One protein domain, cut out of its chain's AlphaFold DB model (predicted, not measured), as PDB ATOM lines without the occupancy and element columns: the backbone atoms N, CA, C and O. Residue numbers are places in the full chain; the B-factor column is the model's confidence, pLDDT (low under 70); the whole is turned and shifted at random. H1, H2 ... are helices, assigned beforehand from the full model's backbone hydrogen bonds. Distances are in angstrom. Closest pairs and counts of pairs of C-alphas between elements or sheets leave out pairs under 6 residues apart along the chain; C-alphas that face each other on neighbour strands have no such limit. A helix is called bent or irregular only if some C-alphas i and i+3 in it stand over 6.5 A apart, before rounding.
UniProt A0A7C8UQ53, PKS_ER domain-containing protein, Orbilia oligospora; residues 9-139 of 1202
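AT A GLANCE: This is residues 9 to 139 of the 1202 residues of the protein "PKS_ER domain-containing protein" of Orbilia oligospora (UniProt A0A7C8UQ53). Four helices, H1, H2, H6 and H3, make a curved row, and the hairpin of H4 and H5 crosses H1 and H3 on its open side. The printed part has 131 residues with six named helices, H1 to H6 in chain order, all helix; it is compact, radius of gyration of the C-alphas 14.1 A, spanning 38 by 34 by 30 A.

HOW THE PARTS SIT: H1, residues 9 to 30, touches H2, residues 33 to 46, opposite ways at 23 degrees, a shallow tilt; the closest C-alphas, Ser 20 and Gly 39, are 4.2 A apart. H3, residues 55 to 77, touches H5, residues 102 to 119, about perpendicular at 83 degrees; the closest C-alphas, Cys 76 and Gly 115, are 4.6 A apart. H4, residues 88 to 98, touches H1 about perpendicular at 78 degrees, closest C-alphas Glu 14 and Ala 94, 4.9 A. H6, residues 123 to 139, touches H3 opposite ways at 20 degrees, a shallow tilt, closest C-alphas Lys 64 and Thr 136, 5.8 A. Every O i to N i+4 pair is within hydrogen-bond range in H2 and H4, but 16 of 18 in H1, 18 of 19 in H3, 13 of 14 in H5 and 12 of 13 in H6.

IN THESE COORDINATES: H1, 30.2 A long, begins at C-alpha 9 (160.368, 206.883, 170.073) and is only just irregular, C-alphas 14 and 17 being 6.8 A apart. H3 is 32.9 A; H6, 25.5 A, ends at C-alpha 139 (170.313, 196.783, 167.185).

THE WHOLE: The printed part has no cut and no long link; pLDDT is under 70 at 29 residues, among them 50 to 60 and 81 to 85.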
ATOM      1  N   LEU A   9     159.150 206.239 170.555       83.00
ATOM      2  CA  LEU A   9     160.368 206.883 170.073       83.00
ATOM      3  C   LEU A   9     160.414 208.387 170.396       83.00
ATOM      4  O   LEU A   9     161.405 208.848 170.961       83.00
ATOM      5  N   GLU A  10     159.351 209.147 170.105       85.31
ATOM      6  CA  GLU A  10     159.282 210.569 170.476       85.31
ATOM      7  C   GLU A  10     159.366 210.774 171.991       85.31
ATOM      8  O   GLU A  10     160.020 211.707 172.453       85.31
ATOM      9  N   LEU A  11     158.699 209.921 172.773       89.44
ATOM     10  CA  LEU A  11     158.686 210.029 174.228       89.44
ATOM     11  C   LEU A  11     160.090 209.821 174.807       89.44
ATOM     12  O   LEU A  11     160.510 210.577 175.686       89.44
ATOM     13  N   ALA A  12     160.838 208.850 174.276       88.12
ATOM     14  CA  ALA A  12     162.237 208.631 174.621       88.12
ATOM     15  C   ALA A  12     163.118 209.825 174.209       88.12
ATOM     16  O   ALA A  12     163.821 210.379 175.054       88.12
ATOM     17  N   GLN A  13     163.030 210.285 172.955       87.12
ATOM     18  CA  GLN A  13     163.771 211.457 172.459       87.12
ATOM     19  C   GLN A  13     163.490 212.726 173.280       87.12
ATOM     20  O   GLN A  13     164.380 213.553 173.503       87.12
ATOM     21  N   GLU A  14     162.257 212.892 173.762       88.25
ATOM     22  CA  GLU A  14     161.886 214.056 174.552       88.25
ATOM     23  C   GLU A  14     162.312 213.948 176.020       88.25
ATOM     24  O   GLU A  14     162.907 214.901 176.533       88.25
ATOM     25  N   ALA A  15     162.064 212.812 176.680       91.44
ATOM     26  CA  ALA A  15     162.247 212.659 178.123       91.44
ATOM     27  C   ALA A  15     163.630 212.131 178.550       91.44
ATOM     28  O   ALA A  15     164.172 212.608 179.553       91.44
ATOM     29  N   PHE A  16     164.240 211.199 177.801       93.38
ATOM     30  CA  PHE A  16     165.545 210.623 178.163       93.38
ATOM     31  C   PHE A  16     166.662 211.671 178.356       93.38
ATOM     32  O   PHE A  16     167.446 211.470 179.282       93.38
ATOM     33  N   PRO A  17     166.761 212.796 177.602       92.50
ATOM     34  CA  PRO A  17     167.815 213.789 177.831       92.50
ATOM     35  C   PRO A  17     167.814 214.347 179.261       92.50
ATOM     36  O   PRO A  17     168.864 214.467 179.889       92.50
ATOM     37  N   THR A  18     166.629 214.644 179.804       91.19
ATOM     38  CA  THR A  18     166.476 215.191 181.159       91.19
ATOM     39  C   THR A  18     166.727 214.131 182.231       91.19
ATOM     40  O   THR A  18     167.330 214.436 183.258       91.19
ATOM     41  N   VAL A  19     166.322 212.877 181.997       94.25
ATOM     42  CA  VAL A  19     166.604 211.769 182.927       94.25
ATOM     43  C   VAL A  19     168.101 211.420 182.930       94.25
ATOM     44  O   VAL A  19     168.681 211.232 183.996       94.25
ATOM     45  N   SER A  20     168.749 211.445 181.762       94.81
ATOM     46  CA  SER A  20     170.201 211.315 181.591       94.81
ATOM     47  C   SER A  20     170.965 212.397 182.361       94.81
ATOM     48  O   SER A  20     171.867 212.082 183.133       94.81
ATOM     49  N   GLU A  21     170.585 213.672 182.219       93.25
ATOM     50  CA  GLU A  21     171.224 214.780 182.944       93.25
ATOM     51  C   GLU A  21     171.115 214.614 184.475       93.25
ATOM     52  O   GLU A  21     172.062 214.904 185.209       93.25
ATOM     53  N   VAL A  22     169.977 214.112 184.967       95.19
ATOM     54  CA  VAL A  22     169.771 213.814 186.394       95.19
ATOM     55  C   VAL A  22     170.605 212.608 186.849       95.19
ATOM     56  O   VAL A  22     171.223 212.674 187.913       95.19
ATOM     57  N   ALA A  23     170.696 211.545 186.045       94.88
ATOM     58  CA  ALA A  23     171.545 210.389 186.332       94.88
ATOM     59  C   ALA A  23     173.039 210.766 186.377       94.88
ATOM     60  O   ALA A  23     173.740 210.401 187.317       94.88
ATOM     61  N   LEU A  24     173.528 211.578 185.434       90.88
ATOM     62  CA  LEU A  24     174.919 212.050 185.437       90.88
ATOM     63  C   LEU A  24     175.232 212.937 186.658       90.88
ATOM     64  O   LEU A  24     176.314 212.824 187.232       90.88
ATOM     65  N   LYS A  25     174.281 213.760 187.125       92.94
ATOM     66  CA  LYS A  25     174.430 214.511 188.387       92.94
ATOM     67  C   LYS A  25     174.496 213.583 189.600       92.94
ATOM     68  O   LYS A  25     175.415 213.722 190.406       92.94
ATOM     69  N   LEU A  26     173.614 212.584 189.684       93.12
ATOM     70  CA  LEU A  26     173.673 211.549 190.723       93.12
ATOM     71  C   LEU A  26     175.009 210.790 190.712       93.12
ATOM     72  O   LEU A  26     175.545 210.495 191.781       93.12
ATOM     73  N   ALA A  27     175.588 210.521 189.539       90.88
ATOM     74  CA  ALA A  27     176.900 209.886 189.410       90.88
ATOM     75  C   ALA A  27     178.024 210.730 190.038       90.88
ATOM     76  O   ALA A  27     178.864 210.192 190.758       90.88
ATOM     77  N   VAL A  28     178.013 212.049 189.824       90.06
ATOM     78  CA  VAL A  28     178.984 212.982 190.424       90.06
ATOM     79  C   VAL A  28     178.750 213.142 191.932       90.06
ATOM     80  O   VAL A  28     179.701 213.062 192.707       90.06
ATOM     81  N   GLU A  29     177.496 213.308 192.365       90.94
ATOM     82  CA  GLU A  29     177.121 213.455 193.782       90.94
ATOM     83  C   GLU A  29     177.475 212.227 194.632       90.94
ATOM     84  O   GLU A  29     177.916 212.365 195.772       90.94
ATOM     85  N   THR A  30     177.257 211.021 194.098       86.50
ATOM     86  CA  THR A  30     177.434 209.754 194.833       86.50
ATOM     87  C   THR A  30     178.763 209.056 194.548       86.50
ATOM     88  O   THR A  30     179.089 208.078 195.218       86.50
ATOM     89  N   LYS A  31     179.514 209.520 193.538       85.38
ATOM     90  CA  LYS A  31     180.677 208.837 192.936       85.38
ATOM     91  C   LYS A  31     180.384 207.415 192.425       85.38
ATOM     92  O   LYS A  31     181.313 206.641 192.195       85.38
ATOM     93  N   ASN A  32     179.112 207.049 192.238       81.50
ATOM     94  CA  ASN A  32     178.728 205.697 191.844       81.50
ATOM     95  C   ASN A  32     178.692 205.530 190.313       81.50
ATOM     96  O   ASN A  32     177.986 206.253 189.604       81.50
ATOM     97  N   ARG A  33     179.430 204.532 189.805       82.06
ATOM     98  CA  ARG A  33     179.540 204.236 188.366       82.06
ATOM     99  C   ARG A  33     178.212 203.801 187.728       82.06
ATOM    100  O   ARG A  33     178.024 204.068 186.546       82.06
ATOM    101  N   GLY A  34     177.280 203.211 188.483       83.75
ATOM    102  CA  GLY A  34     175.979 202.758 187.972       83.75
ATOM    103  C   GLY A  34     175.111 203.900 187.433       83.75
ATOM    104  O   GLY A  34     174.575 203.800 186.332       83.75
ATOM    105  N   PHE A  35     175.045 205.035 188.137       92.81
ATOM    106  CA  PHE A  35     174.357 206.231 187.628       92.81
ATOM    107  C   PHE A  35     175.057 206.839 186.405       92.81
ATOM    108  O   PHE A  35     174.390 207.336 185.499       92.81
ATOM    109  N   GLY A  36     176.393 206.764 186.351       85.38
ATOM    110  CA  GLY A  36     177.171 207.197 185.189       85.38
ATOM    111  C   GLY A  36     176.844 206.360 183.951       85.38
ATOM    112  O   GLY A  36     176.583 206.921 182.889       85.38
ATOM    113  N   LYS A  37     176.768 205.033 184.125       87.31
ATOM    114  CA  LYS A  37     176.363 204.064 183.099       87.31
ATOM    115  C   LYS A  37     174.907 204.271 182.654       87.31
ATOM    116  O   LYS A  37     174.631 204.243 181.462       87.31
ATOM    117  N   LEU A  38     173.985 204.554 183.582       92.56
ATOM    118  CA  LEU A  38     172.591 204.880 183.246       92.56
ATOM    119  C   LEU A  38     172.503 206.146 182.382       92.56
ATOM    120  O   LEU A  38     171.821 206.151 181.360       92.56
ATOM    121  N   GLY A  39     173.212 207.207 182.777       89.69
ATOM    122  CA  GLY A  39     173.259 208.458 182.024       89.69
ATOM    123  C   GLY A  39     173.842 208.279 180.621       89.69
ATOM    124  O   GLY A  39     173.214 208.683 179.645       89.69
ATOM    125  N   SER A  40     175.001 207.626 180.493       84.00
ATOM    126  CA  SER A  40     175.631 207.421 179.184       84.00
ATOM    127  C   SER A  40     174.794 206.543 178.251       84.00
ATOM    128  O   SER A  40     174.653 206.894 177.083       84.00
ATOM    129  N   LEU A  41     174.176 205.463 178.743       87.06
ATOM    130  CA  LEU A  41     173.305 204.606 177.928       87.06
ATOM    131  C   LEU A  41     172.067 205.354 177.418       87.06
ATOM    132  O   LEU A  41     171.769 205.299 176.224       87.06
ATOM    133  N   LEU A  42     171.378 206.105 178.288       91.25
ATOM    134  CA  LEU A  42     170.251 206.950 177.875       91.25
ATOM    135  C   LEU A  42     170.689 207.980 176.821       91.25
ATOM    136  O   LEU A  42     169.989 208.163 175.826       91.25
ATOM    137  N   TYR A  43     171.861 208.599 176.998       84.50
ATOM    138  CA  TYR A  43     172.431 209.553 176.043       84.50
ATOM    139  C   TYR A  43     172.735 208.926 174.672       84.50
ATOM    140  O   TYR A  43     172.323 209.461 173.642       84.50
ATOM    141  N   ILE A  44     173.380 207.756 174.649       77.94
ATOM    142  CA  ILE A  44     173.717 207.014 173.423       77.94
ATOM    143  C   ILE A  44     172.455 206.594 172.653       77.94
ATOM    144  O   ILE A  44     172.432 206.670 171.425       77.94
ATOM    145  N   ILE A  45     171.388 206.197 173.352       81.62
ATOM    146  CA  ILE A  45     170.119 205.802 172.722       81.62
ATOM    147  C   ILE A  45     169.431 206.992 172.032       81.62
ATOM    148  O   ILE A  45     168.871 206.812 170.951       81.62
ATOM    149  N   ILE A  46     169.509 208.208 172.592       81.44
ATOM    150  CA  ILE A  46     168.957 209.427 171.964       81.44
ATOM    151  C   ILE A  46     169.718 209.795 170.682       81.44
ATOM    152  O   ILE A  46     169.105 210.224 169.708       81.44
ATOM    153  N   LEU A  47     171.045 209.628 170.671       73.00
ATOM    154  CA  LEU A  47     171.906 209.956 169.524       73.00
ATOM    155  C   LEU A  47     171.795 208.961 168.353       73.00
ATOM    156  O   LEU A  47     172.443 209.138 167.321       73.00
ATOM    157  N   LYS A  48     171.004 207.894 168.494       73.31
ATOM    158  CA  LYS A  48     170.899 206.830 167.498       73.31
ATOM    159  C   LYS A  48     169.920 207.208 166.387       73.31
ATOM    160  O   LYS A  48     168.709 207.084 166.542       73.31
ATOM    161  N   ASP A  49     170.463 207.623 165.243       71.75
ATOM    162  CA  ASP A  49     169.678 207.948 164.049       71.75
ATOM    163  C   ASP A  49     168.889 206.730 163.531       71.75
ATOM    164  O   ASP A  49     169.437 205.804 162.921       71.75
ATOM    165  N   VAL A  50     167.579 206.755 163.774       65.88
ATOM    166  CA  VAL A  50     166.621 205.708 163.393       65.88
ATOM    167  C   VAL A  50     166.412 205.645 161.878       65.88
ATOM    168  O   VAL A  50     166.080 204.580 161.366       65.88
ATOM    169  N   THR A  51     166.690 206.722 161.132       65.12
ATOM    170  CA  THR A  51     166.597 206.709 159.659       65.12
ATOM    171  C   THR A  51     167.663 205.818 159.012       65.12
ATOM    172  O   THR A  51     167.494 205.383 157.875       65.12
ATOM    173  N   THR A  52     168.720 205.465 159.759       64.75
ATOM    174  CA  THR A  52     169.749 204.496 159.338       64.75
ATOM    175  C   THR A  52     169.374 203.027 159.579       64.75
ATOM    176  O   THR A  52     170.195 202.147 159.326       64.75
ATOM    177  N   LEU A  53     168.166 202.733 160.080       68.31
ATOM    178  CA  LEU A  53     167.683 201.369 160.322       68.31
ATOM    179  C   LEU A  53     166.745 200.900 159.200       68.31
ATOM    180  O   LEU A  53     165.885 201.647 158.737       68.31
ATOM    181  N   SER A  54     166.845 199.625 158.809       68.06
ATOM    182  CA  SER A  54     165.814 198.997 157.968       68.06
ATOM    183  C   SER A  54     164.474 198.919 158.711       68.06
ATOM    184  O   SER A  54     164.448 198.875 159.941       68.06
ATOM    185  N   SER A  55     163.345 198.832 157.998       60.56
ATOM    186  CA  SER A  55     162.011 198.859 158.625       60.56
ATOM    187  C   SER A  55     161.813 197.796 159.719       60.56
ATOM    188  O   SER A  55     161.200 198.093 160.737       60.56
ATOM    189  N   ARG A  56     162.391 196.589 159.575       55.81
ATOM    190  CA  ARG A  56     162.367 195.561 160.637       55.81
ATOM    191  C   ARG A  56     163.250 195.928 161.835       55.81
ATOM    192  O   ARG A  56     162.810 195.770 162.971       55.81
ATOM    193  N   GLN A  57     164.459 196.446 161.607       57.06
ATOM    194  CA  GLN A  57     165.326 196.932 162.691       57.06
ATOM    195  C   GLN A  57     164.696 198.129 163.422       57.06
ATOM    196  O   GLN A  57     164.841 198.225 164.639       57.06
ATOM    197  N   ALA A  58     163.951 198.991 162.720       66.00
ATOM    198  CA  ALA A  58     163.179 200.080 163.312       66.00
ATOM    199  C   ALA A  58     162.052 199.552 164.219       66.00
ATOM    200  O   ALA A  58     162.008 199.932 165.384       66.00
ATOM    201  N   THR A  59     161.227 198.596 163.767       63.19
ATOM    202  CA  THR A  59     160.192 197.971 164.620       63.19
ATOM    203  C   THR A  59     160.790 197.299 165.865       63.19
ATOM    204  O   THR A  59     160.269 197.443 166.972       63.19
ATOM    205  N   VAL A  60     161.923 196.599 165.723       60.06
ATOM    206  CA  VAL A  60     162.648 196.004 166.865       60.06
ATOM    207  C   VAL A  60     163.231 197.083 167.793       60.06
ATOM    208  O   VAL A  60     163.253 196.890 169.009       60.06
ATOM    209  N   PHE A  61     163.656 198.234 167.260       72.50
ATOM    210  CA  PHE A  61     164.122 199.379 168.048       72.50
ATOM    211  C   PHE A  61     162.985 200.019 168.844       72.50
ATOM    212  O   PHE A  61     163.101 200.131 170.061       72.50
ATOM    213  N   GLU A  62     161.859 200.333 168.207       70.19
ATOM    214  CA  GLU A  62     160.657 200.858 168.868       70.19
ATOM    215  C   GLU A  62     160.149 199.914 169.970       70.19
ATOM    216  O   GLU A  62     159.823 200.366 171.069       70.19
ATOM    217  N   THR A  63     160.185 198.598 169.729       67.94
ATOM    218  CA  THR A  63     159.807 197.577 170.723       67.94
ATOM    219  C   THR A  63     160.708 197.623 171.966       67.94
ATOM    220  O   THR A  63     160.210 197.606 173.094       67.94
ATOM    221  N   LYS A  64     162.038 197.723 171.797       71.31
ATOM    222  CA  LYS A  64     162.967 197.833 172.942       71.31
ATOM    223  C   LYS A  64     162.924 199.205 173.622       71.31
ATOM    224  O   LYS A  64     163.106 199.283 174.839       71.31
ATOM    225  N   ILE A  65     162.628 200.274 172.881       79.94
ATOM    226  CA  ILE A  65     162.361 201.605 173.445       79.94
ATOM    227  C   ILE A  65     161.120 201.562 174.349       79.94
ATOM    228  O   ILE A  65     161.179 202.086 175.458       79.94
ATOM    229  N   GLY A  66     160.047 200.869 173.945       75.50
ATOM    230  CA  GLY A  66     158.866 200.632 174.784       75.50
ATOM    231  C   GLY A  66     159.218 199.996 176.134       75.50
ATOM    232  O   GLY A  66     158.956 200.581 177.184       75.50
ATOM    233  N   ALA A  67     159.921 198.860 176.112       72.62
ATOM    234  CA  ALA A  67     160.383 198.191 177.334       72.62
ATOM    235  C   ALA A  67     161.326 199.071 178.187       72.62
ATOM    236  O   ALA A  67     161.274 199.035 179.417       72.62
ATOM    237  N   SER A  68     162.162 199.896 177.547       82.38
ATOM    238  CA  SER A  68     163.040 200.852 178.238       82.38
ATOM    239  C   SER A  68     162.247 201.942 178.971       82.38
ATOM    240  O   SER A  68     162.567 202.264 180.114       82.38
ATOM    241  N   LEU A  69     161.189 202.483 178.352       85.62
ATOM    242  CA  LEU A  69     160.289 203.473 178.961       85.62
ATOM    243  C   LEU A  69     159.553 202.900 180.181       85.62
ATOM    244  O   LEU A  69     159.492 203.559 181.219       85.62
ATOM    245  N   ASP A  70     159.040 201.671 180.082       80.69
ATOM    246  CA  ASP A  70     158.277 201.017 181.157       80.69
ATOM    247  C   ASP A  70     159.093 200.791 182.434       80.69
ATOM    248  O   ASP A  70     158.539 200.814 183.537       80.69
ATOM    249  N   ILE A  71     160.397 200.534 182.305       75.56
ATOM    250  CA  ILE A  71     161.300 200.349 183.449       75.56
ATOM    251  C   ILE A  71     161.815 201.711 183.939       75.56
ATOM    252  O   ILE A  71     161.871 201.939 185.150       75.56
ATOM    253  N   LEU A  72     162.122 202.647 183.033       88.81
ATOM    254  CA  LEU A  72     162.609 203.976 183.405       88.81
ATOM    255  C   LEU A  72     161.540 204.816 184.123       88.81
ATOM    256  O   LEU A  72     161.859 205.473 185.106       88.81
ATOM    257  N   GLU A  73     160.269 204.754 183.710       89.94
ATOM    258  CA  GLU A  73     159.157 205.415 184.414       89.94
ATOM    259  C   GLU A  73     159.038 204.910 185.865       89.94
ATOM    260  O   GLU A  73     158.946 205.714 186.793       89.94
ATOM    261  N   LYS A  74     159.119 203.588 186.082       83.94
ATOM    262  CA  LYS A  74     159.102 202.977 187.427       83.94
ATOM    263  C   LYS A  74     160.287 203.452 188.271       83.94
ATOM    264  O   LYS A  74     160.105 203.789 189.440       83.94
ATOM    265  N   ALA A  75     161.474 203.545 187.668       87.06
ATOM    266  CA  ALA A  75     162.664 204.085 188.318       87.06
ATOM    267  C   ALA A  75     162.518 205.580 188.668       87.06
ATOM    268  O   ALA A  75     162.942 206.008 189.738       87.06
ATOM    269  N   CYS A  76     161.878 206.376 187.808       90.31
ATOM    270  CA  CYS A  76     161.616 207.797 188.045       90.31
ATOM    271  C   CYS A  76     160.527 208.062 189.101       90.31
ATOM    272  O   CYS A  76     160.607 209.073 189.797       90.31
ATOM    273  N   MET A  77     159.526 207.183 189.242       86.62
ATOM    274  CA  MET A  77     158.433 207.336 190.216       86.62
ATOM    275  C   MET A  77     158.726 206.770 191.613       86.62
ATOM    276  O   MET A  77     157.971 207.054 192.550       86.62
ATOM    277  N   TRP A  78     159.775 205.958 191.777       81.25
ATOM    278  CA  TRP A  78     160.043 205.237 193.024       81.25
ATOM    279  C   TRP A  78     160.077 206.180 194.258       81.25
ATOM    280  O   TRP A  78     160.598 207.294 194.160       81.25
ATOM    281  N   PRO A  79     159.486 205.810 195.416       72.25
ATOM    282  CA  PRO A  79     158.842 204.540 195.767       72.25
ATOM    283  C   PRO A  79     157.330 204.482 195.476       72.25
ATOM    284  O   PRO A  79     156.630 203.613 195.995       72.25
ATOM    285  N   LYS A  80     156.782 205.406 194.673       72.25
ATOM    286  CA  LYS A  80     155.335 205.509 194.415       72.25
ATOM    287  C   LYS A  80     154.853 204.483 193.382       72.25
ATOM    288  O   LYS A  80     154.495 204.836 192.261       72.25
ATOM    289  N   ASN A  81     154.782 203.216 193.780       55.16
ATOM    290  CA  ASN A  81     154.060 202.201 193.014       55.16
ATOM    291  C   ASN A  81     152.547 202.478 193.040       55.16
ATOM    292  O   ASN A  81     151.903 202.374 194.083       55.16
ATOM    293  N   ALA A  82     151.974 202.768 191.874       44.44
ATOM    294  CA  ALA A  82     150.536 202.769 191.625       44.44
ATOM    295  C   ALA A  82     150.263 202.174 190.233       44.44
ATOM    296  O   ALA A  82     151.079 202.318 189.326       44.44
ATOM    297  N   GLY A  83     149.114 201.517 190.052       52.00
ATOM    298  CA  GLY A  83     148.728 200.840 188.803       52.00
ATOM    299  C   GLY A  83     148.308 201.773 187.657       52.00
ATOM    300  O   GLY A  83     147.340 201.488 186.956       52.00
ATOM    301  N   THR A  84     148.979 202.913 187.486       52.94
ATOM    302  CA  THR A  84     148.730 203.855 186.388       52.94
ATOM    303  C   THR A  84     149.277 203.297 185.076       52.94
ATOM    304  O   THR A  84     150.486 203.119 184.943       52.94
ATOM    305  N   LYS A  85     148.404 203.042 184.094       57.59
ATOM    306  CA  LYS A  85     148.818 202.688 182.727       57.59
ATOM    307  C   LYS A  85     149.473 203.891 182.030       57.59
ATOM    308  O   LYS A  85     148.961 205.005 182.135       57.59
ATOM    309  N   GLY A  86     150.546 203.643 181.275       72.69
ATOM    310  CA  GLY A  86     151.325 204.667 180.566       72.69
ATOM    311  C   GLY A  86     152.418 205.319 181.422       72.69
ATOM    312  O   GLY A  86     152.652 204.915 182.558       72.69
ATOM    313  N   HIS A  87     153.090 206.332 180.865       87.62
ATOM    314  CA  HIS A  87     154.311 206.929 181.434       87.62
ATOM    315  C   HIS A  87     154.089 208.377 181.922       87.62
ATOM    316  O   HIS A  87     154.486 209.320 181.229       87.62
ATOM    317  N   PRO A  88     153.380 208.618 183.042       85.56
ATOM    318  CA  PRO A  88     152.965 209.967 183.438       85.56
ATOM    319  C   PRO A  88     154.136 210.922 183.724       85.56
ATOM    320  O   PRO A  88     154.034 212.110 183.408       85.56
ATOM    321  N   THR A  89     155.252 210.435 184.269       86.88
ATOM    322  CA  THR A  89     156.432 211.253 184.589       86.88
ATOM    323  C   THR A  89     157.198 211.622 183.327       86.88
ATOM    324  O   THR A  89     157.486 212.801 183.105       86.88
ATOM    325  N   LEU A  90     157.476 210.645 182.458       91.75
ATOM    326  CA  LEU A  90     158.177 210.875 181.194       91.75
ATOM    327  C   LEU A  90     157.341 211.755 180.245       91.75
ATOM    328  O   LEU A  90     157.875 212.699 179.661       91.75
ATOM    329  N   ASN A  91     156.017 211.552 180.175       89.12
ATOM    330  CA  ASN A  91     155.116 212.448 179.436       89.12
ATOM    331  C   ASN A  91     155.083 213.855 180.053       89.12
ATOM    332  O   ASN A  91     155.083 214.847 179.325       89.12
ATOM    333  N   GLY A  92     155.101 213.973 181.385       86.88
ATOM    334  CA  GLY A  92     155.194 215.259 182.080       86.88
ATOM    335  C   GLY A  92     156.452 216.046 181.696       86.88
ATOM    336  O   GLY A  92     156.362 217.239 181.393       86.88
ATOM    337  N   ILE A  93     157.605 215.371 181.632       90.75
ATOM    338  CA  ILE A  93     158.879 215.940 181.165       90.75
ATOM    339  C   ILE A  93     158.770 216.363 179.694       90.75
ATOM    340  O   ILE A  93     159.049 217.519 179.374       90.75
ATOM    341  N   ALA A  94     158.308 215.473 178.812       89.44
ATOM    342  CA  ALA A  94     158.200 215.735 177.377       89.44
ATOM    343  C   ALA A  94     157.258 216.914 177.053       89.44
ATOM    344  O   ALA A  94     157.600 217.798 176.266       89.44
ATOM    345  N   ILE A  95     156.098 216.994 177.717       87.81
ATOM    346  CA  ILE A  95     155.146 218.106 177.572       87.81
ATOM    347  C   ILE A  95     155.730 219.411 178.125       87.81
ATOM    348  O   ILE A  95     155.567 220.463 177.501       87.81
ATOM    349  N   ALA A  96     156.412 219.373 179.275       86.56
ATOM    350  CA  ALA A  96     157.043 220.560 179.849       86.56
ATOM    351  C   ALA A  96     158.188 221.083 178.965       86.56
ATOM    352  O   ALA A  96     158.328 222.297 178.814       86.56
ATOM    353  N   LYS A  97     158.946 220.182 178.328       84.06
ATOM    354  CA  LYS A  97     160.016 220.484 177.370       84.06
ATOM    355  C   LYS A  97     159.471 221.090 176.073       84.06
ATOM    356  O   LYS A  97     159.813 222.233 175.776       84.06
ATOM    357  N   ARG A  98     158.531 220.421 175.381       83.50
ATOM    358  CA  ARG A  98     157.867 220.945 174.161       83.50
ATOM    359  C   ARG A  98     157.174 222.303 174.374       83.50
ATOM    360  O   ARG A  98     157.009 223.054 173.420       83.50
ATOM    361  N   LYS A  99     156.771 222.639 175.608       85.38
ATOM    362  CA  LYS A  99     156.118 223.918 175.965       85.38
ATOM    363  C   LYS A  99     157.035 224.945 176.649       85.38
ATOM    364  O   LYS A  99     156.537 225.977 177.093       85.38
ATOM    365  N   GLY A 100     158.340 224.685 176.780       82.12
ATOM    366  CA  GLY A 100     159.292 225.615 177.409       82.12
ATOM    367  C   GLY A 100     159.024 225.912 178.895       82.12
ATOM    368  O   GLY A 100     159.424 226.956 179.410       82.12
ATOM    369  N   LEU A 101     158.331 225.022 179.611       87.44
ATOM    370  CA  LEU A 101     157.872 225.235 180.988       87.44
ATOM    371  C   LEU A 101     158.989 224.957 182.007       87.44
ATOM    372  O   LEU A 101     158.920 224.009 182.789       87.44
ATOM    373  N   VAL A 102     160.008 225.823 182.032       81.94
ATOM    374  CA  VAL A 102     161.219 225.709 182.877       81.94
ATOM    375  C   VAL A 102     160.904 225.394 184.348       81.94
ATOM    376  O   VAL A 102     161.567 224.560 184.965       81.94
ATOM    377  N   ARG A 103     159.858 226.009 184.924       79.81
ATOM    378  CA  ARG A 103     159.446 225.758 186.318       79.81
ATOM    379  C   ARG A 103     158.895 224.342 186.537       79.81
ATOM    380  O   ARG A 103     159.109 223.795 187.611       79.81
ATOM    381  N   ALA A 104     158.218 223.758 185.547       79.06
ATOM    382  CA  ALA A 104     157.708 222.389 185.621       79.06
ATOM    383  C   ALA A 104     158.836 221.362 185.436       79.06
ATOM    384  O   ALA A 104     158.941 220.438 186.237       79.06
ATOM    385  N   LEU A 105     159.738 221.585 184.468       82.88
ATOM    386  CA  LEU A 105     160.944 220.763 184.292       82.88
ATOM    387  C   LEU A 105     161.779 220.704 185.577       82.88
ATOM    388  O   LEU A 105     162.132 219.619 186.025       82.88
ATOM    389  N   LYS A 106     162.025 221.851 186.225       82.12
ATOM    390  CA  LYS A 106     162.811 221.903 187.469       82.12
ATOM    391  C   LYS A 106     162.167 221.140 188.637       82.12
ATOM    392  O   LYS A 106     162.893 220.677 189.508       82.12
ATOM    393  N   ILE A 107     160.838 221.000 188.663       85.00
ATOM    394  CA  ILE A 107     160.136 220.161 189.649       85.00
ATOM    395  C   ILE A 107     160.302 218.682 189.276       85.00
ATOM    396  O   ILE A 107     160.773 217.900 190.099       85.00
ATOM    397  N   ALA A 108     160.023 218.317 188.020       84.50
ATOM    398  CA  ALA A 108     160.161 216.944 187.535       84.50
ATOM    399  C   ALA A 108     161.584 216.387 187.733       84.50
ATOM    400  O   ALA A 108     161.737 215.267 188.208       84.50
ATOM    401  N   SER A 109     162.633 217.178 187.474       89.06
ATOM    402  CA  SER A 109     164.023 216.765 187.723       89.06
ATOM    403  C   SER A 109     164.322 216.460 189.196       89.06
ATOM    404  O   SER A 109     165.175 215.620 189.459       89.06
ATOM    405  N   VAL A 110     163.645 217.104 190.156       88.56
ATOM    406  CA  VAL A 110     163.814 216.821 191.597       88.56
ATOM    407  C   VAL A 110     163.104 215.525 191.987       88.56
ATOM    408  O   VAL A 110     163.666 214.722 192.731       88.56
ATOM    409  N   ASP A 111     161.902 215.282 191.460       85.88
ATOM    410  CA  ASP A 111     161.196 214.019 191.690       85.88
ATOM    411  C   ASP A 111     161.926 212.828 191.040       85.88
ATOM    412  O   ASP A 111     162.102 211.811 191.707       85.88
ATOM    413  N   VAL A 112     162.450 212.980 189.815       93.06
ATOM    414  CA  VAL A 112     163.305 211.979 189.140       93.06
ATOM    415  C   VAL A 112     164.613 211.741 189.897       93.06
ATOM    416  O   VAL A 112     165.049 210.599 190.002       93.06
ATOM    417  N   HIS A 113     165.249 212.789 190.439       93.38
ATOM    418  CA  HIS A 113     166.497 212.662 191.209       93.38
ATOM    419  C   HIS A 113     166.290 211.812 192.459       93.38
ATOM    420  O   HIS A 113     167.040 210.863 192.681       93.38
ATOM    421  N   ARG A 114     165.217 212.077 193.217       91.00
ATOM    422  CA  ARG A 114     164.809 211.229 194.344       91.00
ATOM    423  C   ARG A 114     164.470 209.809 193.875       91.00
ATOM    424  O   ARG A 114     164.994 208.858 194.448       91.00
ATOM    425  N   GLY A 115     163.657 209.675 192.824       90.75
ATOM    426  CA  GLY A 115     163.220 208.389 192.277       90.75
ATOM    427  C   GLY A 115     164.386 207.480 191.910       90.75
ATOM    428  O   GLY A 115     164.535 206.414 192.500       90.75
ATOM    429  N   LEU A 116     165.283 207.935 191.031       93.00
ATOM    430  CA  LEU A 116     166.467 207.169 190.630       93.00
ATOM    431  C   LEU A 116     167.382 206.849 191.821       93.00
ATOM    432  O   LEU A 116     167.917 205.743 191.901       93.00
ATOM    433  N   LYS A 117     167.556 207.793 192.758       90.81
ATOM    434  CA  LYS A 117     168.413 207.618 193.938       90.81
ATOM    435  C   LYS A 117     167.881 206.560 194.904       90.81
ATOM    436  O   LYS A 117     168.667 205.780 195.434       90.81
ATOM    437  N   GLU A 118     166.568 206.509 195.109       87.12
ATOM    438  CA  GLU A 118     165.929 205.476 195.925       87.12
ATOM    439  C   GLU A 118     165.797 204.147 195.156       87.12
ATOM    440  O   GLU A 118     166.052 203.090 195.730       87.12
ATOM    441  N   PHE A 119     165.497 204.168 193.853       85.25
ATOM    442  CA  PHE A 119     165.417 202.969 193.007       85.25
ATOM    443  C   PHE A 119     166.767 202.247 192.884       85.25
ATOM    444  O   PHE A 119     166.802 201.020 192.853       85.25
ATOM    445  N   PHE A 120     167.889 202.974 192.918       82.94
ATOM    446  CA  PHE A 120     169.234 202.388 192.962       82.94
ATOM    447  C   PHE A 120     169.468 201.470 194.175       82.94
ATOM    448  O   PHE A 120     170.223 200.505 194.071       82.94
ATOM    449  N   SER A 121     168.783 201.695 195.307       76.62
ATOM    450  CA  SER A 121     168.837 200.759 196.447       76.62
ATOM    451  C   SER A 121     168.299 199.365 196.089       76.62
ATOM    452  O   SER A 121     168.718 198.362 196.664       76.62
ATOM    453  N   ARG A 122     167.437 199.279 195.070       71.62
ATOM    454  CA  ARG A 122     166.906 198.043 194.485       71.62
ATOM    455  C   ARG A 122     167.829 197.574 193.360       71.62
ATOM    456  O   ARG A 122     167.394 197.355 192.231       71.62
ATOM    457  N   GLY A 123     169.119 197.433 193.672       63.44
ATOM    458  CA  GLY A 123     170.204 197.296 192.691       63.44
ATOM    459  C   GLY A 123     169.996 196.212 191.624       63.44
ATOM    460  O   GLY A 123     170.458 196.357 190.501       63.44
ATOM    461  N   HIS A 124     169.243 195.147 191.912       53.12
ATOM    462  CA  HIS A 124     168.905 194.127 190.914       53.12
ATOM    463  C   HIS A 124     167.962 194.614 189.801       53.12
ATOM    464  O   HIS A 124     168.126 194.168 188.666       53.12
ATOM    465  N   GLU A 125     167.025 195.519 190.099       67.44
ATOM    466  CA  GLU A 125     166.159 196.164 189.100       67.44
ATOM    467  C   GLU A 125     166.866 197.345 188.418       67.44
ATOM    468  O   GLU A 125     166.648 197.584 187.232       67.44
ATOM    469  N   PHE A 126     167.784 198.023 189.118       76.38
ATOM    470  CA  PHE A 126     168.655 199.035 188.512       76.38
ATOM    471  C   PHE A 126     169.603 198.423 187.461       76.38
ATOM    472  O   PHE A 126     169.697 198.931 186.348       76.38
ATOM    473  N   GLU A 127     170.239 197.283 187.751       66.25
ATOM    474  CA  GLU A 127     171.043 196.555 186.755       66.25
ATOM    475  C   GLU A 127     170.191 195.978 185.609       66.25
ATOM    476  O   GLU A 127     170.648 195.928 184.467       66.25
ATOM    477  N   ALA A 128     168.935 195.590 185.867       62.66
ATOM    478  CA  ALA A 128     168.021 195.161 184.803       62.66
ATOM    479  C   ALA A 128     167.668 196.317 183.845       62.66
ATOM    480  O   ALA A 128     167.665 196.119 182.631       62.66
ATOM    481  N   LEU A 129     167.447 197.529 184.372       76.00
ATOM    482  CA  LEU A 129     167.301 198.748 183.569       76.00
ATOM    483  C   LEU A 129     168.547 198.994 182.701       76.00
ATOM    484  O   LEU A 129     168.410 199.219 181.502       76.00
ATOM    485  N   LEU A 130     169.751 198.888 183.273       76.19
ATOM    486  CA  LEU A 130     171.005 199.015 182.519       76.19
ATOM    487  C   LEU A 130     171.103 197.974 181.390       76.19
ATOM    488  O   LEU A 130     171.357 198.348 180.247       76.19
ATOM    489  N   THR A 131     170.805 196.702 181.675       67.94
ATOM    490  CA  THR A 131     170.856 195.610 180.683       67.94
ATOM    491  C   THR A 131     169.874 195.829 179.524       67.94
ATOM    492  O   THR A 131     170.222 195.600 178.367       67.94
ATOM    493  N   VAL A 132     168.649 196.300 179.792       69.06
ATOM    494  CA  VAL A 132     167.650 196.582 178.737       69.06
ATOM    495  C   VAL A 132     168.078 197.764 177.854       69.06
ATOM    496  O   VAL A 132     167.890 197.728 176.633       69.06
ATOM    497  N   LEU A 133     168.721 198.780 178.434       77.81
ATOM    498  CA  LEU A 133     169.283 199.901 177.677       77.81
ATOM    499  C   LEU A 133     170.491 199.457 176.823       77.81
ATOM    500  O   LEU A 133     170.543 199.775 175.635       77.81
ATOM    501  N   GLU A 134     171.396 198.629 177.358       72.25
ATOM    502  CA  GLU A 134     172.497 198.007 176.594       72.25
ATOM    503  C   GLU A 134     171.969 197.179 175.410       72.25
ATOM    504  O   GLU A 134     172.415 197.339 174.274       72.25
ATOM    505  N   GLN A 135     170.934 196.361 175.622       63.28
ATOM    506  CA  GLN A 135     170.296 195.599 174.543       63.28
ATOM    507  C   GLN A 135     169.572 196.485 173.510       63.28
ATOM    508  O   GLN A 135     169.330 196.043 172.382       63.28
ATOM    509  N   THR A 136     169.222 197.728 173.847       67.94
ATOM    510  CA  THR A 136     168.656 198.716 172.907       67.94
ATOM    511  C   THR A 136     169.748 199.351 172.029       67.94
ATOM    512  O   THR A 136     169.519 199.675 170.852       67.94
ATOM    513  N   GLN A 137     170.977 199.442 172.545       67.88
ATOM    514  CA  GLN A 137     172.146 199.909 171.800       67.88
ATOM    515  C   GLN A 137     172.522 198.955 170.648       67.88
ATOM    516  O   GLN A 137     172.697 199.432 169.525       67.88
ATOM    517  N   THR A 138     172.513 197.633 170.859       59.34
ATOM    518  CA  THR A 138     173.060 196.622 169.916       59.34
ATOM    519  C   THR A 138     172.212 196.272 168.677       59.34
ATOM    520  O   THR A 138     172.435 195.286 167.982       59.34
ATOM    521  N   ILE A 139     171.188 197.067 168.348       56.50
ATOM    522  CA  ILE A 139     170.313 196.783 167.185       56.50
ATOM    523  C   ILE A 139     170.989 197.000 165.813       56.50
ATOM    524  O   ILE A 139     170.470 196.516 164.810       56.50
TER     525      ILE A 139